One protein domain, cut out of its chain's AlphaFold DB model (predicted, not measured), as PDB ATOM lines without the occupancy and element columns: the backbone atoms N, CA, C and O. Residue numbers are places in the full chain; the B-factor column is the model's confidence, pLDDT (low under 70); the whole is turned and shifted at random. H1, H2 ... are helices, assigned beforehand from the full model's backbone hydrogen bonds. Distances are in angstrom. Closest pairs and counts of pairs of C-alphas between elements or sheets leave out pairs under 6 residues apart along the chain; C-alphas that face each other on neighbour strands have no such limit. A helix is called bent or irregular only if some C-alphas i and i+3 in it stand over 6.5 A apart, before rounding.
ATOM      1  N   SER A  28     -46.101  46.667  32.489       93.62
ATOM      2  CA  SER A  28     -45.744  45.272  32.723       93.62
ATOM      3  C   SER A  28     -44.559  45.134  33.676       93.62
ATOM      4  O   SER A  28     -43.935  46.117  34.063       93.62
ATOM      5  N   PHE A  29     -44.324  43.900  34.119       92.69
ATOM      6  CA  PHE A  29     -43.093  43.536  34.811       92.69
ATOM      7  C   PHE A  29     -42.145  42.902  33.803       92.69
ATOM      8  O   PHE A  29     -42.578  42.065  33.008       92.69
ATOM      9  N   ASP A  30     -40.863  43.188  33.935       90.56
ATOM     10  CA  ASP A  30     -39.786  42.532  33.215       90.56
ATOM     11  C   ASP A  30     -39.055  41.534  34.139       90.56
ATOM     12  O   ASP A  30     -38.934  41.763  35.350       90.56
ATOM     13  N   PRO A  31     -38.580  40.382  33.628       82.56
ATOM     14  CA  PRO A  31     -37.724  39.481  34.401       82.56
ATOM     15  C   PRO A  31     -36.497  40.172  35.015       82.56
ATOM     16  O   PRO A  31     -36.048  39.787  36.090       82.56
ATOM     17  N   TYR A  32     -35.968  41.207  34.368       86.56
ATOM     18  CA  TYR A  32     -34.807  41.960  34.819       86.56
ATOM     19  C   TYR A  32     -35.114  43.030  35.869       86.56
ATOM     20  O   TYR A  32     -34.175  43.505  36.508       86.56
ATOM     21  N   ASP A  33     -36.384  43.336  36.154       89.00
ATOM     22  CA  ASP A  33     -36.750  44.325  37.175       89.00
ATOM     23  C   ASP A  33     -36.143  43.977  38.543       89.00
ATOM     24  O   ASP A  33     -35.573  44.828  39.230       89.00
ATOM     25  N   ILE A  34     -36.208  42.698  38.940       90.12
ATOM     26  CA  ILE A  34     -35.663  42.250  40.229       90.12
ATOM     27  C   ILE A  34     -34.135  42.398  40.274       90.12
ATOM     28  O   ILE A  34     -33.561  42.709  41.322       90.12
ATOM     29  N   TRP A  35     -33.480  42.242  39.122       90.81
ATOM     30  CA  TRP A  35     -32.039  42.414  38.958       90.81
ATOM     31  C   TRP A  35     -31.611  43.881  38.968       90.81
ATOM     32  O   TRP A  35     -30.476  44.159  39.356       90.81
ATOM     33  N   GLY A  36     -32.514  44.798  38.617       90.25
ATOM     34  CA  GLY A  36     -32.322  46.243  38.735       90.25
ATOM     35  C   GLY A  36     -32.493  46.791  40.156       90.25
ATOM     36  O   GLY A  36     -32.211  47.960  40.407       90.25
ATOM     37  N   THR A  37     -32.919  45.974  41.126       91.81
ATOM     38  CA  THR A  37     -32.990  46.401  42.534       91.81
ATOM     39  C   THR A  37     -31.596  46.585  43.146       91.81
ATOM     40  O   THR A  37     -30.621  45.965  42.718       91.81
ATOM     41  N   LYS A  38     -31.489  47.353  44.243       91.88
ATOM     42  CA  LYS A  38     -30.222  47.520  44.989       91.88
ATOM     43  C   LYS A  38     -29.577  46.179  45.366       91.88
ATOM     44  O   LYS A  38     -28.360  46.035  45.270       91.88
ATOM     45  N   TYR A  39     -30.388  45.200  45.777       93.06
ATOM     46  CA  TYR A  39     -29.907  43.855  46.097       93.06
ATOM     47  C   TYR A  39     -29.503  43.078  44.836       93.06
ATOM     48  O   TYR A  39     -28.459  42.426  44.833       93.06
ATOM     49  N   GLY A  40     -30.278  43.173  43.751       93.06
ATOM     50  CA  GLY A  40     -29.949  42.573  42.455       93.06
ATOM     51  C   GLY A  40     -28.597  43.047  41.913       93.06
ATOM     52  O   GLY A  40     -27.726  42.228  41.613       93.06
ATOM     53  N   LEU A  41     -28.372  44.363  41.899       92.44
ATOM     54  CA  LEU A  41     -27.108  44.973  41.480       92.44
ATOM     55  C   LEU A  41     -25.944  44.551  42.385       92.44
ATOM     56  O   LEU A  41     -24.910  44.081  41.906       92.44
ATOM     57  N   TRP A  42     -26.111  44.668  43.707       92.88
ATOM     58  CA  TRP A  42     -25.074  44.294  44.671       92.88
ATOM     59  C   TRP A  42     -24.697  42.811  44.568       92.88
ATOM     60  O   TRP A  42     -23.513  42.482  44.477       92.88
ATOM     61  N   SER A  43     -25.684  41.913  44.535       93.62
ATOM     62  CA  SER A  43     -25.446  40.469  44.472       93.62
ATOM     63  C   SER A  43     -24.757  40.059  43.167       93.62
ATOM     64  O   SER A  43     -23.796  39.286  43.215       93.62
ATOM     65  N   ARG A  44     -25.145  40.636  42.016       91.88
ATOM     66  CA  ARG A  44     -24.448  40.421  40.733       91.88
ATOM     67  C   ARG A  44     -23.021  40.949  40.758       91.88
ATOM     68  O   ARG A  44     -22.122  40.249  40.298       91.88
ATOM     69  N   LYS A  45     -22.783  42.130  41.332       91.06
ATOM     70  CA  LYS A  45     -21.429  42.682  41.477       91.06
ATOM     71  C   LYS A  45     -20.529  41.756  42.299       91.06
ATOM     72  O   LYS A  45     -19.404  41.466  41.897       91.06
ATOM     73  N   VAL A  46     -21.031  41.236  43.423       91.69
ATOM     74  CA  VAL A  46     -20.292  40.265  44.246       91.69
ATOM     75  C   VAL A  46     -20.067  38.957  43.481       91.69
ATOM     76  O   VAL A  46     -18.969  38.401  43.546       91.69
ATOM     77  N   TYR A  47     -21.058  38.492  42.717       93.19
ATOM     78  CA  TYR A  47     -20.927  37.317  41.856       93.19
ATOM     79  C   TYR A  47     -19.858  37.477  40.778       93.19
ATOM     80  O   TYR A  47     -19.018  36.595  40.618       93.19
ATOM     81  N   TYR A  48     -19.803  38.622  40.106       90.62
ATOM     82  CA  TYR A  48     -18.763  38.889  39.120       90.62
ATOM     83  C   TYR A  48     -17.363  39.024  39.720       90.62
ATOM     84  O   TYR A  48     -16.392  38.665  39.060       90.62
ATOM     85  N   ALA A  49     -17.249  39.473  40.970       89.44
ATOM     86  CA  ALA A  49     -15.965  39.572  41.659       89.44
ATOM     87  C   ALA A  49     -15.473  38.233  42.247       89.44
ATOM     88  O   ALA A  49     -14.273  37.972  42.249       89.44
ATOM     89  N   LYS A  50     -16.376  37.395  42.778       91.50
ATOM     90  CA  LYS A  50     -16.028  36.191  43.568       91.50
ATOM     91  C   LYS A  50     -16.433  34.862  42.919       91.50
ATOM     92  O   LYS A  50     -16.180  33.798  43.487       91.50
ATOM     93  N   GLY A  51     -17.071  34.897  41.752       91.56
ATOM     94  CA  GLY A  51     -17.510  33.713  41.019       91.56
ATOM     95  C   GLY A  51     -18.440  32.815  41.839       91.56
ATOM     96  O   GLY A  51     -19.360  33.282  42.514       91.56
ATOM     97  N   LYS A  52     -18.185  31.499  41.809       93.81
ATOM     98  CA  LYS A  52     -19.065  30.472  42.401       93.81
ATOM     99  C   LYS A  52     -19.315  30.643  43.906       93.81
ATOM    100  O   LYS A  52     -20.357  30.219  44.392       93.81
ATOM    101  N   VAL A  53     -18.411  31.305  44.633       94.88
ATOM    102  CA  VAL A  53     -18.558  31.568  46.079       94.88
ATOM    103  C   VAL A  53     -19.792  32.427  46.381       94.88
ATOM    104  O   VAL A  53     -20.396  32.300  47.439       94.88
ATOM    105  N   ALA A  54     -20.195  33.280  45.442       94.56
ATOM    106  CA  ALA A  54     -21.334  34.179  45.587       94.56
ATOM    107  C   ALA A  54     -22.645  33.611  45.014       94.56
ATOM    108  O   ALA A  54     -23.662  34.301  45.034       94.56
ATOM    109  N   VAL A  55     -22.653  32.361  44.527       95.88
ATOM    110  CA  VAL A  55     -23.871  31.687  44.036       95.88
ATOM    111  C   VAL A  55     -25.022  31.748  45.046       95.88
ATOM    112  O   VAL A  55     -26.127  32.065  44.614       95.88
ATOM    113  N   PRO A  56     -24.817  31.560  46.367       96.62
ATOM    114  CA  PRO A  56     -25.907  31.675  47.339       96.62
ATOM    115  C   PRO A  56     -26.602  33.048  47.367       96.62
ATOM    116  O   PRO A  56     -27.735  33.132  47.823       96.62
ATOM    117  N   LEU A  57     -25.957  34.115  46.875       95.00
ATOM    118  CA  LEU A  57     -26.535  35.463  46.830       95.00
ATOM    119  C   LEU A  57     -27.438  35.675  45.606       95.00
ATOM    120  O   LEU A  57     -28.442  36.376  45.707       95.00
ATOM    121  N   VAL A  58     -27.083  35.071  44.466       94.38
ATOM    122  CA  VAL A  58     -27.800  35.223  43.184       94.38
ATOM    123  C   VAL A  58     -28.802  34.098  42.923       94.38
ATOM    124  O   VAL A  58     -29.833  34.335  42.302       94.38
ATOM    125  N   ALA A  59     -28.543  32.885  43.421       94.75
ATOM    126  CA  ALA A  59     -29.402  31.722  43.211       94.75
ATOM    127  C   ALA A  59     -30.845  31.929  43.704       94.75
ATOM    128  O   ALA A  59     -31.750  31.508  42.988       94.75
ATOM    129  N   PRO A  60     -31.111  32.611  44.839       92.50
ATOM    130  CA  PRO A  60     -32.481  32.917  45.242       92.50
ATOM    131  C   PRO A  60     -33.216  33.818  44.244       92.50
ATOM    132  O   PRO A  60     -34.389  33.578  43.979       92.50
ATOM    133  N   LEU A  61     -32.540  34.813  43.655       91.75
ATOM    134  CA  LEU A  61     -33.140  35.692  42.642       91.75
ATOM    135  C   LEU A  61     -33.472  34.913  41.367       91.75
ATOM    136  O   LEU A  61     -34.592  34.990  40.874       91.75
ATOM    137  N   VAL A  62     -32.534  34.082  40.900       91.75
ATOM    138  CA  VAL A  62     -32.759  33.168  39.769       91.75
ATOM    139  C   VAL A  62     -33.928  32.220  40.063       91.75
ATOM    140  O   VAL A  62     -34.804  32.041  39.225       91.75
ATOM    141  N   ALA A  63     -33.985  31.630  41.260       92.12
ATOM    142  CA  ALA A  63     -35.058  30.719  41.652       92.12
ATOM    143  C   ALA A  63     -36.421  31.420  41.712       92.12
ATOM    144  O   ALA A  63     -37.410  30.853  41.255       92.12
ATOM    145  N   VAL A  64     -36.480  32.653  42.225       89.88
ATOM    146  CA  VAL A  64     -37.698  33.473  42.194       89.88
ATOM    147  C   VAL A  64     -38.138  33.722  40.754       89.88
ATOM    148  O   VAL A  64     -39.308  33.512  40.449       89.88
ATOM    149  N   ASP A  65     -37.224  34.090  39.857       87.75
ATOM    150  CA  ASP A  65     -37.572  34.345  38.457       87.75
ATOM    151  C   ASP A  65     -38.062  33.103  37.708       87.75
ATOM    152  O   ASP A  65     -38.969  33.220  36.884       87.75
ATOM    153  N   LEU A  66     -37.502  31.924  37.999       90.06
ATOM    154  CA  LEU A  66     -37.902  30.676  37.345       90.06
ATOM    155  C   LEU A  66     -39.160  30.048  37.952       90.06
ATOM    156  O   LEU A  66     -40.007  29.547  37.215       90.06
ATOM    157  N   LEU A  67     -39.267  30.011  39.281       93.44
ATOM    158  CA  LEU A  67     -40.281  29.210  39.977       93.44
ATOM    159  C   LEU A  67     -41.480  30.046  40.429       93.44
ATOM    160  O   LEU A  67     -42.611  29.561  40.402       93.44
ATOM    161  N   TRP A  68     -41.256  31.303  40.824       93.06
ATOM    162  CA  TRP A  68     -42.296  32.175  41.371       93.06
ATOM    163  C   TRP A  68     -42.178  33.616  40.862       93.06
ATOM    164  O   TRP A  68     -42.064  34.544  41.667       93.06
ATOM    165  N   PRO A  69     -42.286  33.856  39.541       89.69
ATOM    166  CA  PRO A  69     -42.085  35.187  38.965       89.69
ATOM    167  C   PRO A  69     -43.032  36.241  39.557       89.69
ATOM    168  O   PRO A  69     -42.684  37.412  39.628       89.69
ATOM    169  N   SER A  70     -44.206  35.844  40.065       91.12
ATOM    170  CA  SER A  70     -45.145  36.758  40.736       91.12
ATOM    171  C   SER A  70     -44.608  37.374  42.035       91.12
ATOM    172  O   SER A  70     -45.122  38.405  42.459       91.12
ATOM    173  N   VAL A  71     -43.575  36.799  42.657       91.25
ATOM    174  CA  VAL A  71     -42.953  37.348  43.875       91.25
ATOM    175  C   VAL A  71     -42.251  38.681  43.598       91.25
ATOM    176  O   VAL A  71     -42.188  39.520  44.494       91.25
ATOM    177  N   ARG A  72     -41.817  38.955  42.355       90.44
ATOM    178  CA  ARG A  72     -41.196  40.248  42.000       90.44
ATOM    179  C   ARG A  72     -42.096  41.447  42.301       90.44
ATOM    180  O   ARG A  72     -41.598  42.505  42.659       90.44
ATOM    181  N   ARG A  73     -43.419  41.251  42.275       92.06
ATOM    182  CA  ARG A  73     -44.430  42.273  42.598       92.06
ATOM    183  C   ARG A  73     -44.277  42.874  43.998       92.06
ATOM    184  O   ARG A  73     -44.830  43.933  44.258       92.06
ATOM    185  N   LEU A  74     -43.573  42.191  44.902       91.38
ATOM    186  CA  LEU A  74     -43.291  42.683  46.252       91.38
ATOM    187  C   LEU A  74     -42.122  43.678  46.293       91.38
ATOM    188  O   LEU A  74     -41.964  44.385  47.283       91.38
ATOM    189  N   PHE A  75     -41.296  43.716  45.245       89.88
ATOM    190  CA  PHE A  75     -40.039  44.466  45.215       89.88
ATOM    191  C   PHE A  75     -39.986  45.526  44.117       89.88
ATOM    192  O   PHE A  75     -39.205  46.469  44.228       89.88
ATOM    193  N   VAL A  76     -40.786  45.368  43.061       91.38
ATOM    194  CA  VAL A  76     -40.782  46.246  41.890       91.38
ATOM    195  C   VAL A  76     -42.203  46.650  41.515       91.38
ATOM    196  O   VAL A  76     -43.149  45.884  41.706       91.38
ATOM    197  N   ALA A  77     -42.345  47.868  40.998       92.50
ATOM    198  CA  ALA A  77     -43.572  48.334  40.369       92.50
ATOM    199  C   ALA A  77     -43.553  47.964  38.883       92.50
ATOM    200  O   ALA A  77     -42.486  47.752  38.310       92.50
ATOM    201  N   LYS A  78     -44.733  47.890  38.266       94.75
ATOM    202  CA  LYS A  78     -44.805  47.824  36.808       94.75
ATOM    203  C   LYS A  78     -44.308  49.141  36.219       94.75
ATOM    204  O   LYS A  78     -44.490  50.190  36.833       94.75
ATOM    205  N   ASP A  79     -43.753  49.073  35.021       94.94
ATOM    206  CA  ASP A  79     -43.366  50.259  34.260       94.94
ATOM    207  C   ASP A  79     -43.685  50.048  32.772       94.94
ATOM    208  O   ASP A  79     -44.156  48.978  32.350       94.94
ATOM    209  N   ARG A  80     -43.471  51.093  31.978       95.12
ATOM    210  CA  ARG A  80     -43.609  51.068  30.526       95.12
ATOM    211  C   ARG A  80     -42.258  50.865  29.863       95.12
ATOM    212  O   ARG A  80     -41.222  51.345  30.319       95.12
TER     213      ARG A  80
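This is residues 28 to 80 of the 260 residues of an uncharacterized protein of Verrucomicrobiaceae bacterium (UniProt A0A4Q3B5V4). One long helix, H1, folds back on itself at residues 50 and 51, and its two arms, H1a and H1b, make a V whose tip, residues 48 to 53, sticks out. At the open end of the V the short helix H2 stands crosswise to H1b, and the two ends of the printed part come near each other there. The printed part has 53 residues with two named helices, H1 then H2, and no named strand; its class is all helix. It is compact, with a radius of gyration of the C-alphas of 11.3 A, and elongated, spanning 33 by 20 by 13 A.

H1, residues 38 to 67, was assigned as one helix by its hydrogen bonds, but it is bent: C-alphas 49 and 52 are 9.6 A apart. Its arm H1a, residues 38 to 49, begins at C-alpha 38 (-30.222, 47.520, 44.989) and is 16.7 A long. Its arm H1b, residues 52 to 67, is 21.4 A long and ends at C-alpha 67 (-40.281, 29.210, 39.977). H1b is itself irregular, with C-alphas 53 and 56 7.5 A apart, and has a kink of 47 degrees near residue 59. H2, residues 69 to 74, ends at C-alpha 74 (-43.291, 42.683, 46.252).

H1a and H1b touch, their closest C-alphas being those of Tyr 47 and Ala 54, 4.9 A apart. They run opposite ways at a steep tilt of 43 degrees. H1b and H2 only just touch, and only at the corner, with 3 pairs of C-alphas within 8 A. H1b touches H2 with residues 64 to 65 alone; the closest C-alphas of the two are those of Val 64 and Val 71, 6.7 A apart. Their lines are about perpendicular, at 81 degrees. H1a and H2 are apart. Every O i to N i+4 pair is within hydrogen-bond range in H1a, against 7 of 12 in H1b and 0 of 2 in H2, where 3 of 3 O i to N i+3 pairs are.

The two C-alphas farthest apart, those of Val 53 and Arg 80, are 35.4 A apart, while those of Ser 28 and Arg 80 are 6.6 A apart. The link from H1 to H2 is tight. The printed part has no cut. Its mean pLDDT is 91.9, and no printed residue is under 70.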